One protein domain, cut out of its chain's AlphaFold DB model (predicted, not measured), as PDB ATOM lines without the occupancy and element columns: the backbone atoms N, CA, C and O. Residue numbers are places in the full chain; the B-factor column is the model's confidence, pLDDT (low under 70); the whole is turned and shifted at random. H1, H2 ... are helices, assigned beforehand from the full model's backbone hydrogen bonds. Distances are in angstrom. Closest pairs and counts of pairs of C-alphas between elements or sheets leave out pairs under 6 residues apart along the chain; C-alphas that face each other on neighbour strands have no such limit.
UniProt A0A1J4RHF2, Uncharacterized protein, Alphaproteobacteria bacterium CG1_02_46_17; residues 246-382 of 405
ATOM      1  N   THR A 246     -13.663 -15.300 -37.235       39.75
ATOM      2  CA  THR A 246     -12.256 -15.651 -37.024       39.75
ATOM      3  C   THR A 246     -11.294 -14.495 -37.311       39.75
ATOM      4  O   THR A 246     -10.385 -14.269 -36.524       39.75
ATOM      5  N   ALA A 247     -11.515 -13.722 -38.374       40.97
ATOM      6  CA  ALA A 247     -10.727 -12.536 -38.703       40.97
ATOM      7  C   ALA A 247     -10.945 -11.381 -37.713       40.97
ATOM      8  O   ALA A 247     -10.034 -10.585 -37.540       40.97
ATOM      9  N   LYS A 248     -12.087 -11.314 -37.008       48.31
ATOM     10  CA  LYS A 248     -12.277 -10.370 -35.888       48.31
ATOM     11  C   LYS A 248     -11.505 -10.788 -34.633       48.31
ATOM     12  O   LYS A 248     -10.843  -9.951 -34.041       48.31
ATOM     13  N   ILE A 249     -11.515 -12.077 -34.270       54.41
ATOM     14  CA  ILE A 249     -10.684 -12.601 -33.160       54.41
ATOM     15  C   ILE A 249      -9.210 -12.385 -33.464       54.41
ATOM     16  O   ILE A 249      -8.467 -11.941 -32.601       54.41
ATOM     17  N   LEU A 250      -8.795 -12.684 -34.695       55.69
ATOM     18  CA  LEU A 250      -7.441 -12.417 -35.149       55.69
ATOM     19  C   LEU A 250      -7.160 -10.917 -35.240       55.69
ATOM     20  O   LEU A 250      -6.069 -10.525 -34.886       55.69
ATOM     21  N   GLY A 251      -8.100 -10.065 -35.642       55.50
ATOM     22  CA  GLY A 251      -7.920  -8.608 -35.655       55.50
ATOM     23  C   GLY A 251      -7.672  -8.035 -34.258       55.50
ATOM     24  O   GLY A 251      -6.682  -7.335 -34.054       55.50
ATOM     25  N   LEU A 252      -8.494  -8.436 -33.285       54.41
ATOM     26  CA  LEU A 252      -8.326  -8.113 -31.865       54.41
ATOM     27  C   LEU A 252      -7.032  -8.709 -31.291       54.41
ATOM     28  O   LEU A 252      -6.303  -8.026 -30.577       54.41
ATOM     29  N   ALA A 253      -6.705  -9.959 -31.635       52.59
ATOM     30  CA  ALA A 253      -5.496 -10.624 -31.158       52.59
ATOM     31  C   ALA A 253      -4.206 -10.140 -31.827       52.59
ATOM     32  O   ALA A 253      -3.147 -10.223 -31.218       52.59
ATOM     33  N   LEU A 254      -4.280  -9.629 -33.058       52.84
ATOM     34  CA  LEU A 254      -3.154  -9.079 -33.818       52.84
ATOM     35  C   LEU A 254      -2.958  -7.572 -33.581       52.84
ATOM     36  O   LEU A 254      -2.044  -6.988 -34.173       52.84
ATOM     37  N   GLY A 255      -3.787  -6.959 -32.727       53.47
ATOM     38  CA  GLY A 255      -3.698  -5.550 -32.351       53.47
ATOM     39  C   GLY A 255      -4.195  -4.570 -33.418       53.47
ATOM     40  O   GLY A 255      -3.853  -3.394 -33.358       53.47
ATOM     41  N   ASN A 256      -4.989  -5.023 -34.393       52.97
ATOM     42  CA  ASN A 256      -5.523  -4.154 -35.451       52.97
ATOM     43  C   ASN A 256      -6.642  -3.219 -34.954       52.97
ATOM     44  O   ASN A 256      -6.946  -2.246 -35.633       52.97
ATOM     45  N   ASP A 257      -7.203  -3.493 -33.770       50.22
ATOM     46  CA  ASP A 257      -8.222  -2.670 -33.098       50.22
ATOM     47  C   ASP A 257      -7.660  -1.947 -31.847       50.22
ATOM     48  O   ASP A 257      -8.393  -1.622 -30.912       50.22
ATOM     49  N   LEU A 258      -6.340  -1.705 -31.792       48.78
ATOM     50  CA  LEU A 258      -5.734  -0.857 -30.757       48.78
ATOM     51  C   LEU A 258      -6.085   0.612 -31.040       48.78
ATOM     52  O   LEU A 258      -5.711   1.163 -32.071       48.78
ATOM     53  N   ILE A 259      -6.834   1.229 -30.125       41.56
ATOM     54  CA  ILE A 259      -7.433   2.563 -30.312       41.56
ATOM     55  C   ILE A 259      -6.412   3.704 -30.227       41.56
ATOM     56  O   ILE A 259      -6.659   4.777 -30.769       41.56
ATOM     57  N   ASP A 260      -5.256   3.470 -29.609       47.19
ATOM     58  CA  ASP A 260      -4.199   4.467 -29.507       47.19
ATOM     59  C   ASP A 260      -2.852   3.855 -29.901       47.19
ATOM     60  O   ASP A 260      -2.302   3.007 -29.194       47.19
ATOM     61  N   SER A 261      -2.320   4.273 -31.051       45.53
ATOM     62  CA  SER A 261      -0.981   3.873 -31.489       45.53
ATOM     63  C   SER A 261       0.112   4.383 -30.547       45.53
ATOM     64  O   SER A 261       1.219   3.850 -30.571       45.53
ATOM     65  N   GLU A 262      -0.180   5.401 -29.728       42.47
ATOM     66  CA  GLU A 262       0.779   5.998 -28.795       42.47
ATOM     67  C   GLU A 262       0.868   5.240 -27.459       42.47
ATOM     68  O   GLU A 262       1.868   5.376 -26.751       42.47
ATOM     69  N   ASN A 263      -0.110   4.383 -27.125       47.34
ATOM     70  CA  ASN A 263      -0.049   3.519 -25.941       47.34
ATOM     71  C   ASN A 263      -0.575   2.093 -26.213       47.34
ATOM     72  O   ASN A 263      -1.646   1.709 -25.735       47.34
ATOM     73  N   PRO A 264       0.201   1.259 -26.929       49.72
ATOM     74  CA  PRO A 264      -0.207  -0.086 -27.346       49.72
ATOM     75  C   PRO A 264      -0.243  -1.118 -26.203       49.72
ATOM     76  O   PRO A 264      -0.437  -2.303 -26.459       49.72
ATOM     77  N   THR A 265      -0.015  -0.703 -24.951       49.97
ATOM     78  CA  THR A 265       0.243  -1.611 -23.820       49.97
ATOM     79  C   THR A 265      -1.006  -2.033 -23.046       49.97
ATOM     80  O   THR A 265      -0.903  -2.837 -22.125       49.97
ATOM     81  N   GLN A 266      -2.187  -1.515 -23.390       60.25
ATOM     82  CA  GLN A 266      -3.445  -1.877 -22.737       60.25
ATOM     83  C   GLN A 266      -4.525  -2.144 -23.782       60.25
ATOM     84  O   GLN A 266      -4.668  -1.399 -24.751       60.25
ATOM     85  N   PHE A 267      -5.305  -3.207 -23.582       65.19
ATOM     86  CA  PHE A 267      -6.517  -3.395 -24.371       65.19
ATOM     87  C   PHE A 267      -7.479  -2.246 -24.073       65.19
ATOM     88  O   PHE A 267      -7.749  -1.944 -22.910       65.19
ATOM     89  N   ASN A 268      -8.015  -1.612 -25.116       73.81
ATOM     90  CA  ASN A 268      -9.102  -0.664 -24.916       73.81
ATOM     91  C   ASN A 268     -10.312  -1.417 -24.341       73.81
ATOM     92  O   ASN A 268     -10.656  -2.489 -24.837       73.81
ATOM     93  N   LYS A 269     -10.957  -0.827 -23.333       81.00
ATOM     94  CA  LYS A 269     -12.216  -1.284 -22.740       81.00
ATOM     95  C   LYS A 269     -13.242  -1.750 -23.788       81.00
ATOM     96  O   LYS A 269     -13.745  -2.864 -23.683       81.00
ATOM     97  N   ASP A 270     -13.477  -0.962 -24.835       79.81
ATOM     98  CA  ASP A 270     -14.418  -1.278 -25.920       79.81
ATOM     99  C   ASP A 270     -13.967  -2.506 -26.730       79.81
ATOM    100  O   ASP A 270     -14.776  -3.337 -27.141       79.81
ATOM    101  N   GLY A 271     -12.654  -2.661 -26.923       76.50
ATOM    102  CA  GLY A 271     -12.067  -3.832 -27.574       76.50
ATOM    103  C   GLY A 271     -12.202  -5.096 -26.723       76.50
ATOM    104  O   GLY A 271     -12.522  -6.164 -27.247       76.50
ATOM    105  N   VAL A 272     -12.013  -4.984 -25.404       82.38
ATOM    106  CA  VAL A 272     -12.245  -6.096 -24.473       82.38
ATOM    107  C   VAL A 272     -13.720  -6.482 -24.449       82.38
ATOM    108  O   VAL A 272     -14.017  -7.672 -24.534       82.38
ATOM    109  N   HIS A 273     -14.625  -5.504 -24.397       87.06
ATOM    110  CA  HIS A 273     -16.066  -5.731 -24.458       87.06
ATOM    111  C   HIS A 273     -16.441  -6.531 -25.710       87.06
ATOM    112  O   HIS A 273     -16.993  -7.628 -25.613       87.06
ATOM    113  N   ALA A 274     -16.033  -6.048 -26.888       83.25
ATOM    114  CA  ALA A 274     -16.301  -6.711 -28.162       83.25
ATOM    115  C   ALA A 274     -15.691  -8.125 -28.239       83.25
ATOM    116  O   ALA A 274     -16.292  -9.043 -28.803       83.25
ATOM    117  N   LEU A 275     -14.500  -8.329 -27.661       83.38
ATOM    118  CA  LEU A 275     -13.882  -9.649 -27.560       83.38
ATOM    119  C   LEU A 275     -14.709 -10.585 -26.668       83.38
ATOM    120  O   LEU A 275     -14.967 -11.725 -27.055       83.38
ATOM    121  N   GLN A 276     -15.131 -10.126 -25.489       90.12
ATOM    122  CA  GLN A 276     -15.932 -10.909 -24.549       90.12
ATOM    123  C   GLN A 276     -17.312 -11.260 -25.126       90.12
ATOM    124  O   GLN A 276     -17.722 -12.419 -25.018       90.12
ATOM    125  N   GLU A 277     -17.991 -10.328 -25.804       90.25
ATOM    126  CA  GLU A 277     -19.237 -10.592 -26.543       90.25
ATOM    127  C   GLU A 277     -19.033 -11.712 -27.565       90.25
ATOM    128  O   GLU A 277     -19.727 -12.732 -27.559       90.25
ATOM    129  N   LEU A 278     -17.999 -11.582 -28.396       86.31
ATOM    130  CA  LEU A 278     -17.740 -12.538 -29.460       86.31
ATOM    131  C   LEU A 278     -17.328 -13.926 -28.933       86.31
ATOM    132  O   LEU A 278     -17.691 -14.954 -29.513       86.31
ATOM    133  N   LEU A 279     -16.587 -13.991 -27.824       90.31
ATOM    134  CA  LEU A 279     -16.258 -15.255 -27.158       90.31
ATOM    135  C   LEU A 279     -17.490 -15.890 -26.490       90.31
ATOM    136  O   LEU A 279     -17.599 -17.122 -26.458       90.31
ATOM    137  N   THR A 280     -18.423 -15.076 -25.997       92.75
ATOM    138  CA  THR A 280     -19.705 -15.524 -25.427       92.75
ATOM    139  C   THR A 280     -20.610 -16.115 -26.504       92.75
ATOM    140  O   THR A 280     -21.168 -17.202 -26.319       92.75
ATOM    141  N   ASP A 281     -20.690 -15.473 -27.671       91.62
ATOM    142  CA  ASP A 281     -21.435 -15.973 -28.830       91.62
ATOM    143  C   ASP A 281     -20.934 -17.349 -29.276       91.62
ATOM    144  O   ASP A 281     -21.722 -18.255 -29.559       91.62
ATOM    145  N   LYS A 282     -19.610 -17.549 -29.245       88.19
ATOM    146  CA  LYS A 282     -18.964 -18.837 -29.538       88.19
ATOM    147  C   LYS A 282     -19.062 -19.869 -28.413       88.19
ATOM    148  O   LYS A 282     -18.540 -20.972 -28.568       88.19
ATOM    149  N   LYS A 283     -19.712 -19.540 -27.293       95.50
ATOM    150  CA  LYS A 283     -19.815 -20.391 -26.092       95.50
ATOM    151  C   LYS A 283     -18.448 -20.779 -25.510       95.50
ATOM    152  O   LYS A 283     -18.299 -21.845 -24.915       95.50
ATOM    153  N   LEU A 284     -17.445 -19.919 -25.695       91.56
ATOM    154  CA  LEU A 284     -16.095 -20.086 -25.148       91.56
ATOM    155  C   LEU A 284     -15.897 -19.284 -23.857       91.56
ATOM    156  O   LEU A 284     -15.102 -19.690 -23.014       91.56
ATOM    157  N   TYR A 285     -16.641 -18.189 -23.691       92.50
ATOM    158  CA  TYR A 285     -16.691 -17.380 -22.476       92.50
ATOM    159  C   TYR A 285     -18.069 -17.529 -21.817       92.50
ATOM    160  O   TYR A 285     -19.092 -17.466 -22.497       92.50
ATOM    161  N   THR A 286     -18.095 -17.808 -20.512       94.94
ATOM    162  CA  THR A 286     -19.333 -18.084 -19.743       94.94
ATOM    163  C   THR A 286     -19.539 -17.130 -18.568       94.94
ATOM    164  O   THR A 286     -20.517 -17.257 -17.835       94.94
ATOM    165  N   HIS A 287     -18.623 -16.180 -18.389       95.12
ATOM    166  CA  HIS A 287     -18.687 -15.181 -17.331       95.12
ATOM    167  C   HIS A 287     -19.403 -13.921 -17.824       95.12
ATOM    168  O   HIS A 287     -19.616 -13.740 -19.024       95.12
ATOM    169  N   THR A 288     -19.768 -13.049 -16.887       95.81
ATOM    170  CA  THR A 288     -20.297 -11.722 -17.203       95.81
ATOM    171  C   THR A 288     -19.273 -10.922 -18.009       95.81
ATOM    172  O   THR A 288     -18.068 -11.015 -17.767       95.81
ATOM    173  N   ILE A 289     -19.765 -10.158 -18.980       93.00
ATOM    174  CA  ILE A 289     -18.968  -9.187 -19.729       93.00
ATOM    175  C   ILE A 289     -18.695  -8.011 -18.786       93.00
ATOM    176  O   ILE A 289     -19.635  -7.365 -18.323       93.00
ATOM    177  N   ASP A 290     -17.429  -7.808 -18.441       90.75
ATOM    178  CA  ASP A 290     -16.962  -6.844 -17.434       90.75
ATOM    179  C   ASP A 290     -15.927  -5.853 -17.987       90.75
ATOM    180  O   ASP A 290     -15.424  -5.004 -17.252       90.75
ATOM    181  N   ASP A 291     -15.620  -5.954 -19.282       88.81
ATOM    182  CA  ASP A 291     -14.657  -5.125 -20.006       88.81
ATOM    183  C   ASP A 291     -13.213  -5.246 -19.493       88.81
ATOM    184  O   ASP A 291     -12.352  -4.424 -19.820       88.81
ATOM    185  N   ILE A 292     -12.922  -6.287 -18.707       84.19
ATOM    186  CA  ILE A 292     -11.595  -6.572 -18.167       84.19
ATOM    187  C   ILE A 292     -11.021  -7.796 -18.879       84.19
ATOM    188  O   ILE A 292     -11.582  -8.890 -18.862       84.19
ATOM    189  N   ALA A 293      -9.845  -7.634 -19.490       79.69
ATOM    190  CA  ALA A 293      -9.107  -8.715 -20.144       79.69
ATOM    191  C   ALA A 293      -8.449  -9.638 -19.100       79.69
ATOM    192  O   ALA A 293      -7.230  -9.761 -19.021       79.69
ATOM    193  N   GLY A 294      -9.268 -10.252 -18.247       84.50
ATOM    194  CA  GLY A 294      -8.827 -11.101 -17.154       84.50
ATOM    195  C   GLY A 294      -8.469 -12.516 -17.602       84.50
ATOM    196  O   GLY A 294      -8.588 -12.903 -18.768       84.50
ATOM    197  N   LYS A 295      -8.091 -13.343 -16.623       86.38
ATOM    198  CA  LYS A 295      -7.706 -14.749 -16.827       86.38
ATOM    199  C   LYS A 295      -8.723 -15.536 -17.664       86.38
ATOM    200  O   LYS A 295      -8.323 -16.283 -18.554       86.38
ATOM    201  N   TYR A 296     -10.018 -15.376 -17.393       90.19
ATOM    202  CA  TYR A 296     -11.071 -16.108 -18.103       90.19
ATOM    203  C   TYR A 296     -11.219 -15.653 -19.559       90.19
ATOM    204  O   TYR A 296     -11.380 -16.492 -20.447       90.19
ATOM    205  N   THR A 297     -11.105 -14.349 -19.826       89.19
ATOM    206  CA  THR A 297     -11.137 -13.801 -21.188       89.19
ATOM    207  C   THR A 297      -9.944 -14.301 -22.000       89.19
ATOM    208  O   THR A 297     -10.130 -14.768 -23.120       89.19
ATOM    209  N   MET A 298      -8.739 -14.300 -21.419       87.75
ATOM    210  CA  MET A 298      -7.527 -14.783 -22.095       87.75
ATOM    211  C   MET A 298      -7.562 -16.292 -22.363       87.75
ATOM    212  O   MET A 298      -7.192 -16.734 -23.445       87.75
ATOM    213  N   GLN A 299      -8.071 -17.102 -21.429       89.38
ATOM    214  CA  GLN A 299      -8.248 -18.544 -21.659       89.38
ATOM    215  C   GLN A 299      -9.244 -18.836 -22.788       89.38
ATOM    216  O   GLN A 299      -9.006 -19.715 -23.620       89.38
ATOM    217  N   ALA A 300     -10.355 -18.097 -22.831       90.06
ATOM    218  CA  ALA A 300     -11.329 -18.213 -23.905       90.06
ATOM    219  C   ALA A 300     -10.736 -17.755 -25.252       90.06
ATOM    220  O   ALA A 300     -10.962 -18.421 -26.264       90.06
ATOM    221  N   ALA A 301      -9.934 -16.684 -25.260       88.69
ATOM    222  CA  ALA A 301      -9.221 -16.202 -26.440       88.69
ATOM    223  C   ALA A 301      -8.180 -17.213 -26.957       88.69
ATOM    224  O   ALA A 301      -8.219 -17.547 -28.140       88.69
ATOM    225  N   ASP A 302      -7.321 -17.769 -26.092       91.38
ATOM    226  CA  ASP A 302      -6.347 -18.816 -26.454       91.38
ATOM    227  C   ASP A 302      -7.038 -19.998 -27.137       91.38
ATOM    228  O   ASP A 302      -6.640 -20.430 -28.222       91.38
ATOM    229  N   LYS A 303      -8.133 -20.484 -26.541       92.00
ATOM    230  CA  LYS A 303      -8.930 -21.566 -27.120       92.00
ATOM    231  C   LYS A 303      -9.519 -21.169 -28.474       92.00
ATOM    232  O   LYS A 303      -9.389 -21.920 -29.437       92.00
ATOM    233  N   ALA A 304     -10.114 -19.981 -28.573       89.38
ATOM    234  CA  ALA A 304     -10.702 -19.491 -29.814       89.38
ATOM    235  C   ALA A 304      -9.672 -19.384 -30.951       89.38
ATOM    236  O   ALA A 304      -9.981 -19.733 -32.091       89.38
ATOM    237  N   ILE A 305      -8.454 -18.931 -30.643       88.44
ATOM    238  CA  ILE A 305      -7.346 -18.816 -31.596       88.44
ATOM    239  C   ILE A 305      -6.865 -20.203 -32.031       88.44
ATOM    240  O   ILE A 305      -6.712 -20.449 -33.227       88.44
ATOM    241  N   LYS A 306      -6.673 -21.133 -31.090       90.69
ATOM    242  CA  LYS A 306      -6.228 -22.504 -31.390       90.69
ATOM    243  C   LYS A 306      -7.251 -23.302 -32.197       90.69
ATOM    244  O   LYS A 306      -6.854 -24.079 -33.060       90.69
ATOM    245  N   ASP A 307      -8.541 -23.082 -31.954       88.75
ATOM    246  CA  ASP A 307      -9.625 -23.697 -32.729       88.75
ATOM    247  C   ASP A 307      -9.710 -23.105 -34.148       88.75
ATOM    248  O   ASP A 307     -10.017 -23.809 -35.115       88.75
ATOM    249  N   ALA A 308      -9.419 -21.808 -34.284       86.06
ATOM    250  CA  ALA A 308      -9.438 -21.083 -35.550       86.06
ATOM    251  C   ALA A 308      -8.229 -21.373 -36.450       86.06
ATOM    252  O   ALA A 308      -8.373 -21.461 -37.671       86.06
ATOM    253  N   ILE A 309      -7.039 -21.483 -35.864       87.38
ATOM    254  CA  ILE A 309      -5.780 -21.638 -36.586       87.38
ATOM    255  C   ILE A 309      -5.352 -23.097 -36.512       87.38
ATOM    256  O   ILE A 309      -5.003 -23.612 -35.455       87.38
ATOM    257  N   LYS A 310      -5.308 -23.756 -37.669       90.50
ATOM    258  CA  LYS A 310      -4.752 -25.103 -37.812       90.50
ATOM    259  C   LYS A 310      -3.389 -25.000 -38.503       90.50
ATOM    260  O   LYS A 310      -3.373 -24.873 -39.725       90.50
ATOM    261  N   PRO A 311      -2.251 -25.084 -37.778       89.75
ATOM    262  CA  PRO A 311      -0.906 -24.900 -38.343       89.75
ATOM    263  C   PRO A 311      -0.611 -25.748 -39.593       89.75
ATOM    264  O   PRO A 311       0.116 -25.335 -40.496       89.75
ATOM    265  N   SER A 312      -1.211 -26.939 -39.668       90.81
ATOM    266  CA  SER A 312      -1.057 -27.878 -40.783       90.81
ATOM    267  C   SER A 312      -1.820 -27.496 -42.053       90.81
ATOM    268  O   SER A 312      -1.557 -28.085 -43.095       90.81
ATOM    269  N   SER A 313      -2.779 -26.570 -41.986       89.69
ATOM    270  CA  SER A 313      -3.611 -26.165 -43.128       89.69
ATOM    271  C   SER A 313      -3.370 -24.722 -43.574       89.69
ATOM    272  O   SER A 313      -4.201 -24.170 -44.291       89.69
ATOM    273  N   LEU A 314      -2.277 -24.084 -43.135       85.94
ATOM    274  CA  LEU A 314      -1.895 -22.775 -43.664       85.94
ATOM    275  C   LEU A 314      -1.374 -22.905 -45.093       85.94
ATOM    276  O   LEU A 314      -0.488 -23.717 -45.360       85.94
ATOM    277  N   THR A 315      -1.874 -22.043 -45.975       90.31
ATOM    278  CA  THR A 315      -1.273 -21.815 -47.289       90.31
ATOM    279  C   THR A 315       0.106 -21.169 -47.139       90.31
ATOM    280  O   THR A 315       0.417 -20.562 -46.108       90.31
ATOM    281  N   GLU A 316       0.942 -21.297 -48.166       88.50
ATOM    282  CA  GLU A 316       2.278 -20.695 -48.188       88.50
ATOM    283  C   GLU A 316       2.217 -19.164 -48.065       88.50
ATOM    284  O   GLU A 316       2.909 -18.594 -47.222       88.50
ATOM    285  N   ASP A 317       1.288 -18.517 -48.777       85.62
ATOM    286  CA  ASP A 317       1.063 -17.068 -48.694       85.62
ATOM    287  C   ASP A 317       0.711 -16.606 -47.276       85.62
ATOM    288  O   ASP A 317       1.244 -15.617 -46.773       85.62
ATOM    289  N   LEU A 318      -0.186 -17.330 -46.598       84.25
ATOM    290  CA  LEU A 318      -0.604 -16.973 -45.246       84.25
ATOM    291  C   LEU A 318       0.532 -17.207 -44.243       84.25
ATOM    292  O   LEU A 318       0.723 -16.420 -43.317       84.25
ATOM    293  N   ARG A 319       1.324 -18.265 -44.443       87.75
ATOM    294  CA  ARG A 319       2.536 -18.528 -43.660       87.75
ATOM    295  C   ARG A 319       3.552 -17.393 -43.817       87.75
ATOM    296  O   ARG A 319       4.098 -16.953 -42.809       87.75
ATOM    297  N   ALA A 320       3.761 -16.889 -45.034       85.94
ATOM    298  CA  ALA A 320       4.637 -15.746 -45.287       85.94
ATOM    299  C   ALA A 320       4.133 -14.470 -44.588       85.94
ATOM    300  O   ALA A 320       4.918 -13.769 -43.954       85.94
ATOM    301  N   GLN A 321       2.821 -14.204 -44.612       84.88
ATOM    302  CA  GLN A 321       2.227 -13.066 -43.895       84.88
ATOM    303  C   GLN A 321       2.442 -13.150 -42.377       84.88
ATOM    304  O   GLN A 321       2.851 -12.163 -41.764       84.88
ATOM    305  N   TYR A 322       2.217 -14.322 -41.768       88.62
ATOM    306  CA  TYR A 322       2.488 -14.518 -40.339       88.62
ATOM    307  C   TYR A 322       3.969 -14.370 -40.003       88.62
ATOM    308  O   TYR A 322       4.297 -13.837 -38.948       88.62
ATOM    309  N   GLU A 323       4.866 -14.823 -40.879       90.81
ATOM    310  CA  GLU A 323       6.305 -14.651 -40.692       90.81
ATOM    311  C   GLU A 323       6.712 -13.176 -40.709       90.81
ATOM    312  O   GLU A 323       7.374 -12.735 -39.771       90.81
ATOM    313  N   THR A 324       6.284 -12.409 -41.714       90.81
ATOM    314  CA  THR A 324       6.552 -10.965 -41.784       90.81
ATOM    315  C   THR A 324       6.006 -10.258 -40.547       90.81
ATOM    316  O   THR A 324       6.754  -9.581 -39.846       90.81
ATOM    317  N   ARG A 325       4.739 -10.512 -40.193       90.81
ATOM    318  CA  ARG A 325       4.109  -9.893 -39.020       90.81
ATOM    319  C   ARG A 325       4.820 -10.254 -37.714       90.81
ATOM    320  O   ARG A 325       4.975  -9.394 -36.855       90.81
ATOM    321  N   MET A 326       5.257 -11.503 -37.549       93.12
ATOM    322  CA  MET A 326       5.982 -11.932 -36.350       93.12
ATOM    323  C   MET A 326       7.358 -11.265 -36.240       93.12
ATOM    324  O   MET A 326       7.760 -10.922 -35.131       93.12
ATOM    325  N   LYS A 327       8.065 -11.058 -37.363       93.75
ATOM    326  CA  LYS A 327       9.341 -10.322 -37.394       93.75
ATOM    327  C   LYS A 327       9.153  -8.854 -37.019       93.75
ATOM    328  O   LYS A 327       9.920  -8.349 -36.203       93.75
ATOM    329  N   ASP A 328       8.118  -8.208 -37.553       90.25
ATOM    330  CA  ASP A 328       7.789  -6.820 -37.214       90.25
ATOM    331  C   ASP A 328       7.479  -6.684 -35.716       90.25
ATOM    332  O   ASP A 328       8.089  -5.874 -35.027       90.25
ATOM    333  N   LEU A 329       6.629  -7.562 -35.169       92.88
ATOM    334  CA  LEU A 329       6.293  -7.560 -33.739       92.88
ATOM    335  C   LEU A 329       7.502  -7.853 -32.840       92.88
ATOM    336  O   LEU A 329       7.627  -7.269 -31.767       92.88
ATOM    337  N   ALA A 330       8.391  -8.762 -33.251       94.00
ATOM    338  CA  ALA A 330       9.622  -9.051 -32.517       94.00
ATOM    339  C   ALA A 330      10.544  -7.824 -32.469       94.00
ATOM    340  O   ALA A 330      11.090  -7.501 -31.412       94.00
ATOM    341  N   LYS A 331      10.665  -7.106 -33.593       94.00
ATOM    342  CA  LYS A 331      11.401  -5.845 -33.671       94.00
ATOM    343  C   LYS A 331      10.771  -4.778 -32.770       94.00
ATOM    344  O   LYS A 331      11.487  -4.196 -31.958       94.00
ATOM    345  N   ASP A 332       9.456  -4.589 -32.844       91.50
ATOM    346  CA  ASP A 332       8.726  -3.619 -32.017       91.50
ATOM    347  C   ASP A 332       8.903  -3.905 -30.520       91.50
ATOM    348  O   ASP A 332       9.160  -2.995 -29.737       91.50
ATOM    349  N   LEU A 333       8.827  -5.174 -30.107       91.81
ATOM    350  CA  LEU A 333       9.030  -5.589 -28.713       91.81
ATOM    351  C   LEU A 333      10.485  -5.464 -28.249       91.81
ATOM    352  O   LEU A 333      10.739  -5.393 -27.049       91.81
ATOM    353  N   ARG A 334      11.452  -5.437 -29.167       92.19
ATOM    354  CA  ARG A 334      12.856  -5.167 -28.840       92.19
ATOM    355  C   ARG A 334      13.102  -3.673 -28.640       92.19
ATOM    356  O   ARG A 334      13.814  -3.297 -27.715       92.19
ATOM    357  N   GLU A 335      12.534  -2.841 -29.511       92.31
ATOM    358  CA  GLU A 335      12.639  -1.379 -29.428       92.31
ATOM    359  C   GLU A 335      11.823  -0.823 -28.253       92.31
ATOM    360  O   GLU A 335      12.253   0.110 -27.577       92.31
ATOM    361  N   GLN A 336      10.672  -1.435 -27.975       91.81
ATOM    362  CA  GLN A 336       9.756  -1.070 -26.900       91.81
ATOM    363  C   GLN A 336       9.338  -2.316 -26.105       91.81
ATOM    364  O   GLN A 336       8.243  -2.854 -26.329       91.81
ATOM    365  N   PRO A 337      10.190  -2.766 -25.162       90.38
ATOM    366  CA  PRO A 337       9.921  -3.931 -24.330       90.38
ATOM    367  C   PRO A 337       8.550  -3.871 -23.662       90.38
ATOM    368  O   PRO A 337       8.174  -2.861 -23.067       90.38
ATOM    369  N   ALA A 338       7.806  -4.973 -23.754       88.31
ATOM    370  CA  ALA A 338       6.568  -5.144 -23.008       88.31
ATOM    371  C   ALA A 338       6.846  -5.144 -21.497       88.31
ATOM    372  O   ALA A 338       7.901  -5.593 -21.039       88.31
ATOM    373  N   ASN A 339       5.873  -4.683 -20.710       83.62
ATOM    374  CA  ASN A 339       5.938  -4.808 -19.258       83.62
ATOM    375  C   ASN A 339       5.911  -6.305 -18.883       83.62
ATOM    376  O   ASN A 339       4.938  -6.976 -19.218       83.62
ATOM    377  N   PRO A 340       6.916  -6.843 -18.167       75.75
ATOM    378  CA  PRO A 340       6.986  -8.271 -17.841       75.75
ATOM    379  C   PRO A 340       5.817  -8.773 -16.981       75.75
ATOM    380  O   PRO A 340       5.559  -9.973 -16.945       75.75
ATOM    381  N   TYR A 341       5.112  -7.871 -16.295       75.75
ATOM    382  CA  TYR A 341       3.969  -8.194 -15.438       75.75
ATOM    383  C   TYR A 341       2.630  -7.714 -16.013       75.75
ATOM    384  O   TYR A 341       1.590  -7.913 -15.389       75.75
ATOM    385  N   GLY A 342       2.653  -7.046 -17.169       76.75
ATOM    386  CA  GLY A 342       1.470  -6.508 -17.828       76.75
ATOM    387  C   GLY A 342       1.102  -7.320 -19.062       76.75
ATOM    388  O   GLY A 342       1.973  -7.778 -19.797       76.75
ATOM    389  N   TYR A 343      -0.197  -7.467 -19.301       80.19
ATOM    390  CA  TYR A 343      -0.705  -7.993 -20.563       80.19
ATOM    391  C   TYR A 343      -0.363  -7.032 -21.700       80.19
ATOM    392  O   TYR A 343      -0.738  -5.865 -21.635       80.19
ATOM    393  N   ASP A 344       0.305  -7.523 -22.744       84.81
ATOM    394  CA  ASP A 344       0.646  -6.727 -23.922       84.81
ATOM    395  C   ASP A 344       0.004  -7.342 -25.188       84.81
ATOM    396  O   ASP A 344       0.335  -8.469 -25.583       84.81
ATOM    397  N   PRO A 345      -0.910  -6.620 -25.861       82.75
ATOM    398  CA  PRO A 345      -1.536  -7.064 -27.104       82.75
ATOM    399  C   PRO A 345      -0.534  -7.449 -28.204       82.75
ATOM    400  O   PRO A 345      -0.785  -8.384 -28.966       82.75
ATOM    401  N   ARG A 346       0.630  -6.788 -28.276       89.44
ATOM    402  CA  ARG A 346       1.691  -7.094 -29.255       89.44
ATOM    403  C   ARG A 346       2.316  -8.455 -28.978       89.44
ATOM    404  O   ARG A 346       2.624  -9.205 -29.904       89.44
ATOM    405  N   VAL A 347       2.460  -8.805 -27.702       92.69
ATOM    406  CA  VAL A 347       2.948 -10.122 -27.287       92.69
ATOM    407  C   VAL A 347       1.928 -11.197 -27.641       92.69
ATOM    408  O   VAL A 347       2.304 -12.234 -28.184       92.69
ATOM    409  N   MET A 348       0.639 -10.937 -27.421       90.12
ATOM    410  CA  MET A 348      -0.434 -11.864 -27.795       90.12
ATOM    411  C   MET A 348      -0.477 -12.098 -29.315       90.12
ATOM    412  O   MET A 348      -0.591 -13.238 -29.778       90.12
ATOM    413  N   ALA A 349      -0.291 -11.032 -30.098       89.62
ATOM    414  CA  ALA A 349      -0.167 -11.092 -31.551       89.62
ATOM    415  C   ALA A 349       1.038 -11.937 -31.986       89.62
ATOM    416  O   ALA A 349       0.921 -12.796 -32.865       89.62
ATOM    417  N   LEU A 350       2.188 -11.741 -31.334       94.31
ATOM    418  CA  LEU A 350       3.413 -12.485 -31.614       94.31
ATOM    419  C   LEU A 350       3.249 -13.970 -31.288       94.31
ATOM    420  O   LEU A 350       3.606 -14.818 -32.104       94.31
ATOM    421  N   GLN A 351       2.676 -14.297 -30.128       95.38
ATOM    422  CA  GLN A 351       2.377 -15.673 -29.722       95.38
ATOM    423  C   GLN A 351       1.402 -16.343 -30.701       95.38
ATOM    424  O   GLN A 351       1.592 -17.505 -31.058       95.38
ATOM    425  N   THR A 352       0.406 -15.600 -31.199       93.44
ATOM    426  CA  THR A 352      -0.553 -16.075 -32.210       93.44
ATOM    427  C   THR A 352       0.140 -16.415 -33.529       93.44
ATOM    428  O   THR A 352      -0.057 -17.504 -34.071       93.44
ATOM    429  N   CYS A 353       1.002 -15.523 -34.022       93.06
ATOM    430  CA  CYS A 353       1.796 -15.767 -35.225       93.06
ATOM    431  C   CYS A 353       2.758 -16.946 -35.019       93.06
ATOM    432  O   CYS A 353       2.834 -17.848 -35.852       93.06
ATOM    433  N   GLY A 354       3.428 -17.001 -33.865       95.06
ATOM    434  CA  GLY A 354       4.297 -18.107 -33.479       95.06
ATOM    435  C   GLY A 354       3.560 -19.445 -33.443       95.06
ATOM    436  O   GLY A 354       4.097 -20.447 -33.914       95.06
ATOM    437  N   TYR A 355       2.321 -19.476 -32.946       94.69
ATOM    438  CA  TYR A 355       1.487 -20.677 -32.937       94.69
ATOM    439  C   TYR A 355       1.121 -21.115 -34.357       94.69
ATOM    440  O   TYR A 355       1.310 -22.280 -34.709       94.69
ATOM    441  N   ALA A 356       0.687 -20.175 -35.202       92.50
ATOM    442  CA  ALA A 356       0.371 -20.439 -36.604       92.50
ATOM    443  C   ALA A 356       1.568 -21.025 -37.377       92.50
ATOM    444  O   ALA A 356       1.405 -21.935 -38.190       92.50
ATOM    445  N   LEU A 357       2.778 -20.543 -37.083       92.44
ATOM    446  CA  LEU A 357       4.028 -20.999 -37.695       92.44
ATOM    447  C   LEU A 357       4.604 -22.280 -37.062       92.44
ATOM    448  O   LEU A 357       5.566 -22.834 -37.594       92.44
ATOM    449  N   GLY A 358       4.046 -22.759 -35.946       94.00
ATOM    450  CA  GLY A 358       4.584 -23.894 -35.189       94.00
ATOM    451  C   GLY A 358       5.858 -23.582 -34.390       94.00
ATOM    452  O   GLY A 358       6.562 -24.500 -33.976       94.00
ATOM    453  N   LEU A 359       6.161 -22.300 -34.175       94.06
ATOM    454  CA  LEU A 359       7.294 -21.810 -33.380       94.06
ATOM    455  C   LEU A 359       6.934 -21.602 -31.900       94.06
ATOM    456  O   LEU A 359       7.824 -21.508 -31.056       94.06
ATOM    457  N   TYR A 360       5.640 -21.546 -31.580       94.88
ATOM    458  CA  TYR A 360       5.112 -21.356 -30.232       94.88
ATOM    459  C   TYR A 360       4.035 -22.405 -29.929       94.88
ATOM    460  O   TYR A 360       3.137 -22.631 -30.733       94.88
ATOM    461  N   ASN A 361       4.116 -23.070 -28.774       93.44
ATOM    462  CA  ASN A 361       3.217 -24.178 -28.411       93.44
ATOM    463  C   ASN A 361       2.637 -24.070 -26.989       93.44
ATOM    464  O   ASN A 361       2.176 -25.068 -26.431       93.44
ATOM    465  N   LYS A 362       2.686 -22.876 -26.391       95.69
ATOM    466  CA  LYS A 362       2.149 -22.594 -25.052       95.69
ATOM    467  C   LYS A 362       0.811 -21.849 -25.135       95.69
ATOM    468  O   LYS A 362       0.161 -21.846 -26.184       95.69
ATOM    469  N   SER A 363       0.340 -21.333 -24.007       93.75
ATOM    470  CA  SER A 363      -0.875 -20.518 -23.928       93.75
ATOM    471  C   SER A 363      -0.633 -19.146 -24.547       93.75
ATOM    472  O   SER A 363       0.393 -18.538 -24.276       93.75
ATOM    473  N   ILE A 364      -1.560 -18.672 -25.371       92.25
ATOM    474  CA  ILE A 364      -1.546 -17.318 -25.922       92.25
ATOM    475  C   ILE A 364      -2.158 -16.396 -24.865       92.25
ATOM    476  O   ILE A 364      -3.376 -16.267 -24.767       92.25
ATOM    477  N   ASP A 365      -1.306 -15.848 -24.006       89.12
ATOM    478  CA  ASP A 365      -1.683 -15.093 -22.811       89.12
ATOM    479  C   ASP A 365      -1.233 -13.630 -22.838       89.12
ATOM    480  O   ASP A 365      -1.554 -12.897 -21.915       89.12
ATOM    481  N   GLY A 366      -0.502 -13.191 -23.864       89.69
ATOM    482  CA  GLY A 366      -0.011 -11.816 -23.956       89.69
ATOM    483  C   GLY A 366       1.104 -11.468 -22.965       89.69
ATOM    484  O   GLY A 366       1.408 -10.287 -22.809       89.69
ATOM    485  N   LEU A 367       1.725 -12.460 -22.316       91.12
ATOM    486  CA  LEU A 367       2.850 -12.264 -21.400       91.12
ATOM    487  C   LEU A 367       4.179 -12.703 -22.031       91.12
ATOM    488  O   LEU A 367       4.289 -13.712 -22.742       91.12
ATOM    489  N   VAL A 368       5.239 -11.938 -21.768       92.50
ATOM    490  CA  VAL A 368       6.590 -12.314 -22.199       92.50
ATOM    491  C   VAL A 368       7.166 -13.311 -21.201       92.50
ATOM    492  O   VAL A 368       7.473 -12.961 -20.067       92.50
ATOM    493  N   GLY A 369       7.349 -14.555 -21.639       93.31
ATOM    494  CA  GLY A 369       8.076 -15.583 -20.895       93.31
ATOM    495  C   GLY A 369       9.068 -16.322 -21.786       93.31
ATOM    496  O   GLY A 369       9.161 -16.056 -22.985       93.31
ATOM    497  N   ASP A 370       9.766 -17.312 -21.231       93.62
ATOM    498  CA  ASP A 370      10.840 -18.040 -21.928       93.62
ATOM    499  C   ASP A 370      10.417 -18.627 -23.280       93.62
ATOM    500  O   ASP A 370      11.187 -18.640 -24.239       93.62
ATOM    501  N   SER A 371       9.170 -19.099 -23.386       93.94
ATOM    502  CA  SER A 371       8.641 -19.639 -24.646       93.94
ATOM    503  C   SER A 371       8.416 -18.549 -25.697       93.94
ATOM    504  O   SER A 371       8.646 -18.795 -26.880       93.94
ATOM    505  N   THR A 372       8.020 -17.345 -25.277       95.56
ATOM    506  CA  THR A 372       7.882 -16.170 -26.149       95.56
ATOM    507  C   THR A 372       9.264 -15.726 -26.629       95.56
ATOM    508  O   THR A 372       9.482 -15.598 -27.832       95.56
ATOM    509  N   THR A 373      10.234 -15.607 -25.716       94.94
ATOM    510  CA  THR A 373      11.629 -15.250 -26.031       94.94
ATOM    511  C   THR A 373      12.276 -16.257 -26.980       94.94
ATOM    512  O   THR A 373      12.934 -15.877 -27.945       94.94
ATOM    513  N   LYS A 374      12.045 -17.557 -26.766       94.75
ATOM    514  CA  LYS A 374      12.521 -18.608 -27.671       94.75
ATOM    515  C   LYS A 374      11.895 -18.490 -29.060       94.75
ATOM    516  O   LYS A 374      12.599 -18.666 -30.050       94.75
ATOM    517  N   ALA A 375      10.598 -18.194 -29.150       93.81
ATOM    518  CA  ALA A 375       9.920 -18.011 -30.430       93.81
ATOM    519  C   ALA A 375      10.456 -16.782 -31.189       93.81
ATOM    520  O   ALA A 375      10.698 -16.886 -32.390       93.81
ATOM    521  N   ILE A 376      10.719 -15.674 -30.483       94.81
ATOM    522  CA  ILE A 376      11.404 -14.481 -31.015       94.81
ATOM    523  C   ILE A 376      12.780 -14.865 -31.573       94.81
ATOM    524  O   ILE A 376      13.077 -14.626 -32.740       94.81
ATOM    525  N   HIS A 377      13.592 -15.568 -30.785       93.69
ATOM    526  CA  HIS A 377      14.909 -16.009 -31.233       93.69
ATOM    527  C   HIS A 377      14.836 -16.927 -32.465       93.69
ATOM    528  O   HIS A 377      15.680 -16.842 -33.355       93.69
ATOM    529  N   LEU A 378      13.844 -17.822 -32.543       92.56
ATOM    530  CA  LEU A 378      13.666 -18.714 -33.693       92.56
ATOM    531  C   LEU A 378      13.261 -17.962 -34.967       92.56
ATOM    532  O   LEU A 378      13.751 -18.316 -36.035       92.56
ATOM    533  N   ILE A 379      12.381 -16.957 -34.877       93.31
ATOM    534  CA  ILE A 379      11.929 -16.203 -36.057       93.31
ATOM    535  C   ILE A 379      12.995 -15.225 -36.568       93.31
ATOM    536  O   ILE A 379      13.122 -15.033 -37.776       93.31
ATOM    537  N   GLU A 380      13.795 -14.653 -35.668       89.50
ATOM    538  CA  GLU A 380      14.880 -13.728 -36.012       89.50
ATOM    539  C   GLU A 380      16.079 -14.453 -36.624       89.50
ATOM    540  O   GLU A 380      16.677 -13.966 -37.578       89.50
ATOM    541  N   ASN A 381      16.386 -15.655 -36.133       86.50
ATOM    542  CA  ASN A 381      17.475 -16.484 -36.651       86.50
ATOM    543  C   ASN A 381      17.008 -17.492 -37.707       86.50
ATOM    544  O   ASN A 381      17.723 -18.447 -38.008       86.50
ATOM    545  N   LYS A 382      15.809 -17.320 -38.275       69.38
ATOM    546  CA  LYS A 382      15.242 -18.258 -39.254       69.38
ATOM    547  C   LYS A 382      16.051 -18.341 -40.561       69.38
ATOM    548  O   LYS A 382      15.839 -19.265 -41.338       69.38
TER     549      LYS A 382
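AT A GLANCE: This is residues 246 to 382 of the 405 residues of an uncharacterized protein of Alphaproteobacteria bacterium CG1_02_46_17 (UniProt A0A1J4RHF2). Two clusters of three helices stand side by side along the longest axis, H1, H2 and H3 in one and H4, H5 and H6 in the other, and they meet where H1 packs on H5, the helix nearest the middle of the whole. Most touching helices cross rather than run alongside each other. The printed part has 137 residues with six named helices, H1 to H6 along the chain, and no named strand; the class is all helix. It is compact, with a radius of gyration of the C-alphas of 14.1 A and spans of 43 by 33 by 24 A.

HOW THE PARTS SIT: Begin with H4, residues 316 to 335, the longest helix. It forms a helical hairpin with H5, residues 345 to 357: they touch, the closest C-alphas being those of Tyr 322 and Cys 353, 5.3 A apart, and run opposite ways at a tilt of 35.5 degrees, only just steep. H6, residues 370 to 380, touches H5 at a steep tilt of 67 degrees, only just short of about perpendicular, with the C-alphas of Gly 354 and Ala 375 closest at 6.4 A. H4 touches H6 with residues 323 to 330 alone, Ala 330 and Ile 376 having the closest C-alphas, 5.9 A apart. Now look at Ala 349 of H5: its C-alpha is 5.4 A from that of Ala 253 in H1, residues 246 to 253, the closest pair of these two touching helices. H1 and H5 are the hub, touching three other helices each. H1 forms a helical hairpin with H2, residues 269 to 281, at a tilt of 34 degrees, only just shallow; their closest C-alphas are those of Ile 249 and Leu 275, 7.1 A apart. H3, residues 295 to 308, touches H1, closest at the C-alphas of Thr 246 and Ala 308, 6.3 A apart. H2 touches H3 with residues 276 to 279 alone, and the C-alphas of Gln 276 and Thr 297 are closest at 6.5 A. H3 and H4 are apart. In each of the six helices, every O i to N i+4 pair is within hydrogen-bond range.

IN THESE COORDINATES: Find C-alpha 316 at (2.278, -20.695, -48.188); from there H4 runs 28.9 A to C-alpha 335. H3 is 19.8 A long, and H2 and H5 are 18.4 A each. H1 begins at C-alpha 246, at (-12.256, -15.651, -37.024), and H6 ends at C-alpha 380, at (14.880, -13.728, -36.012).

THE WHOLE: The two C-alphas farthest apart, those of Thr 288 and Asn 381, are 42.8 A apart. The printed part has no cut. The links H1 to H2, H2 to H3 and H5 to H6 are long. Look at the B-factor column: pLDDT is under 70 in residues 246 to 267 and residue 382.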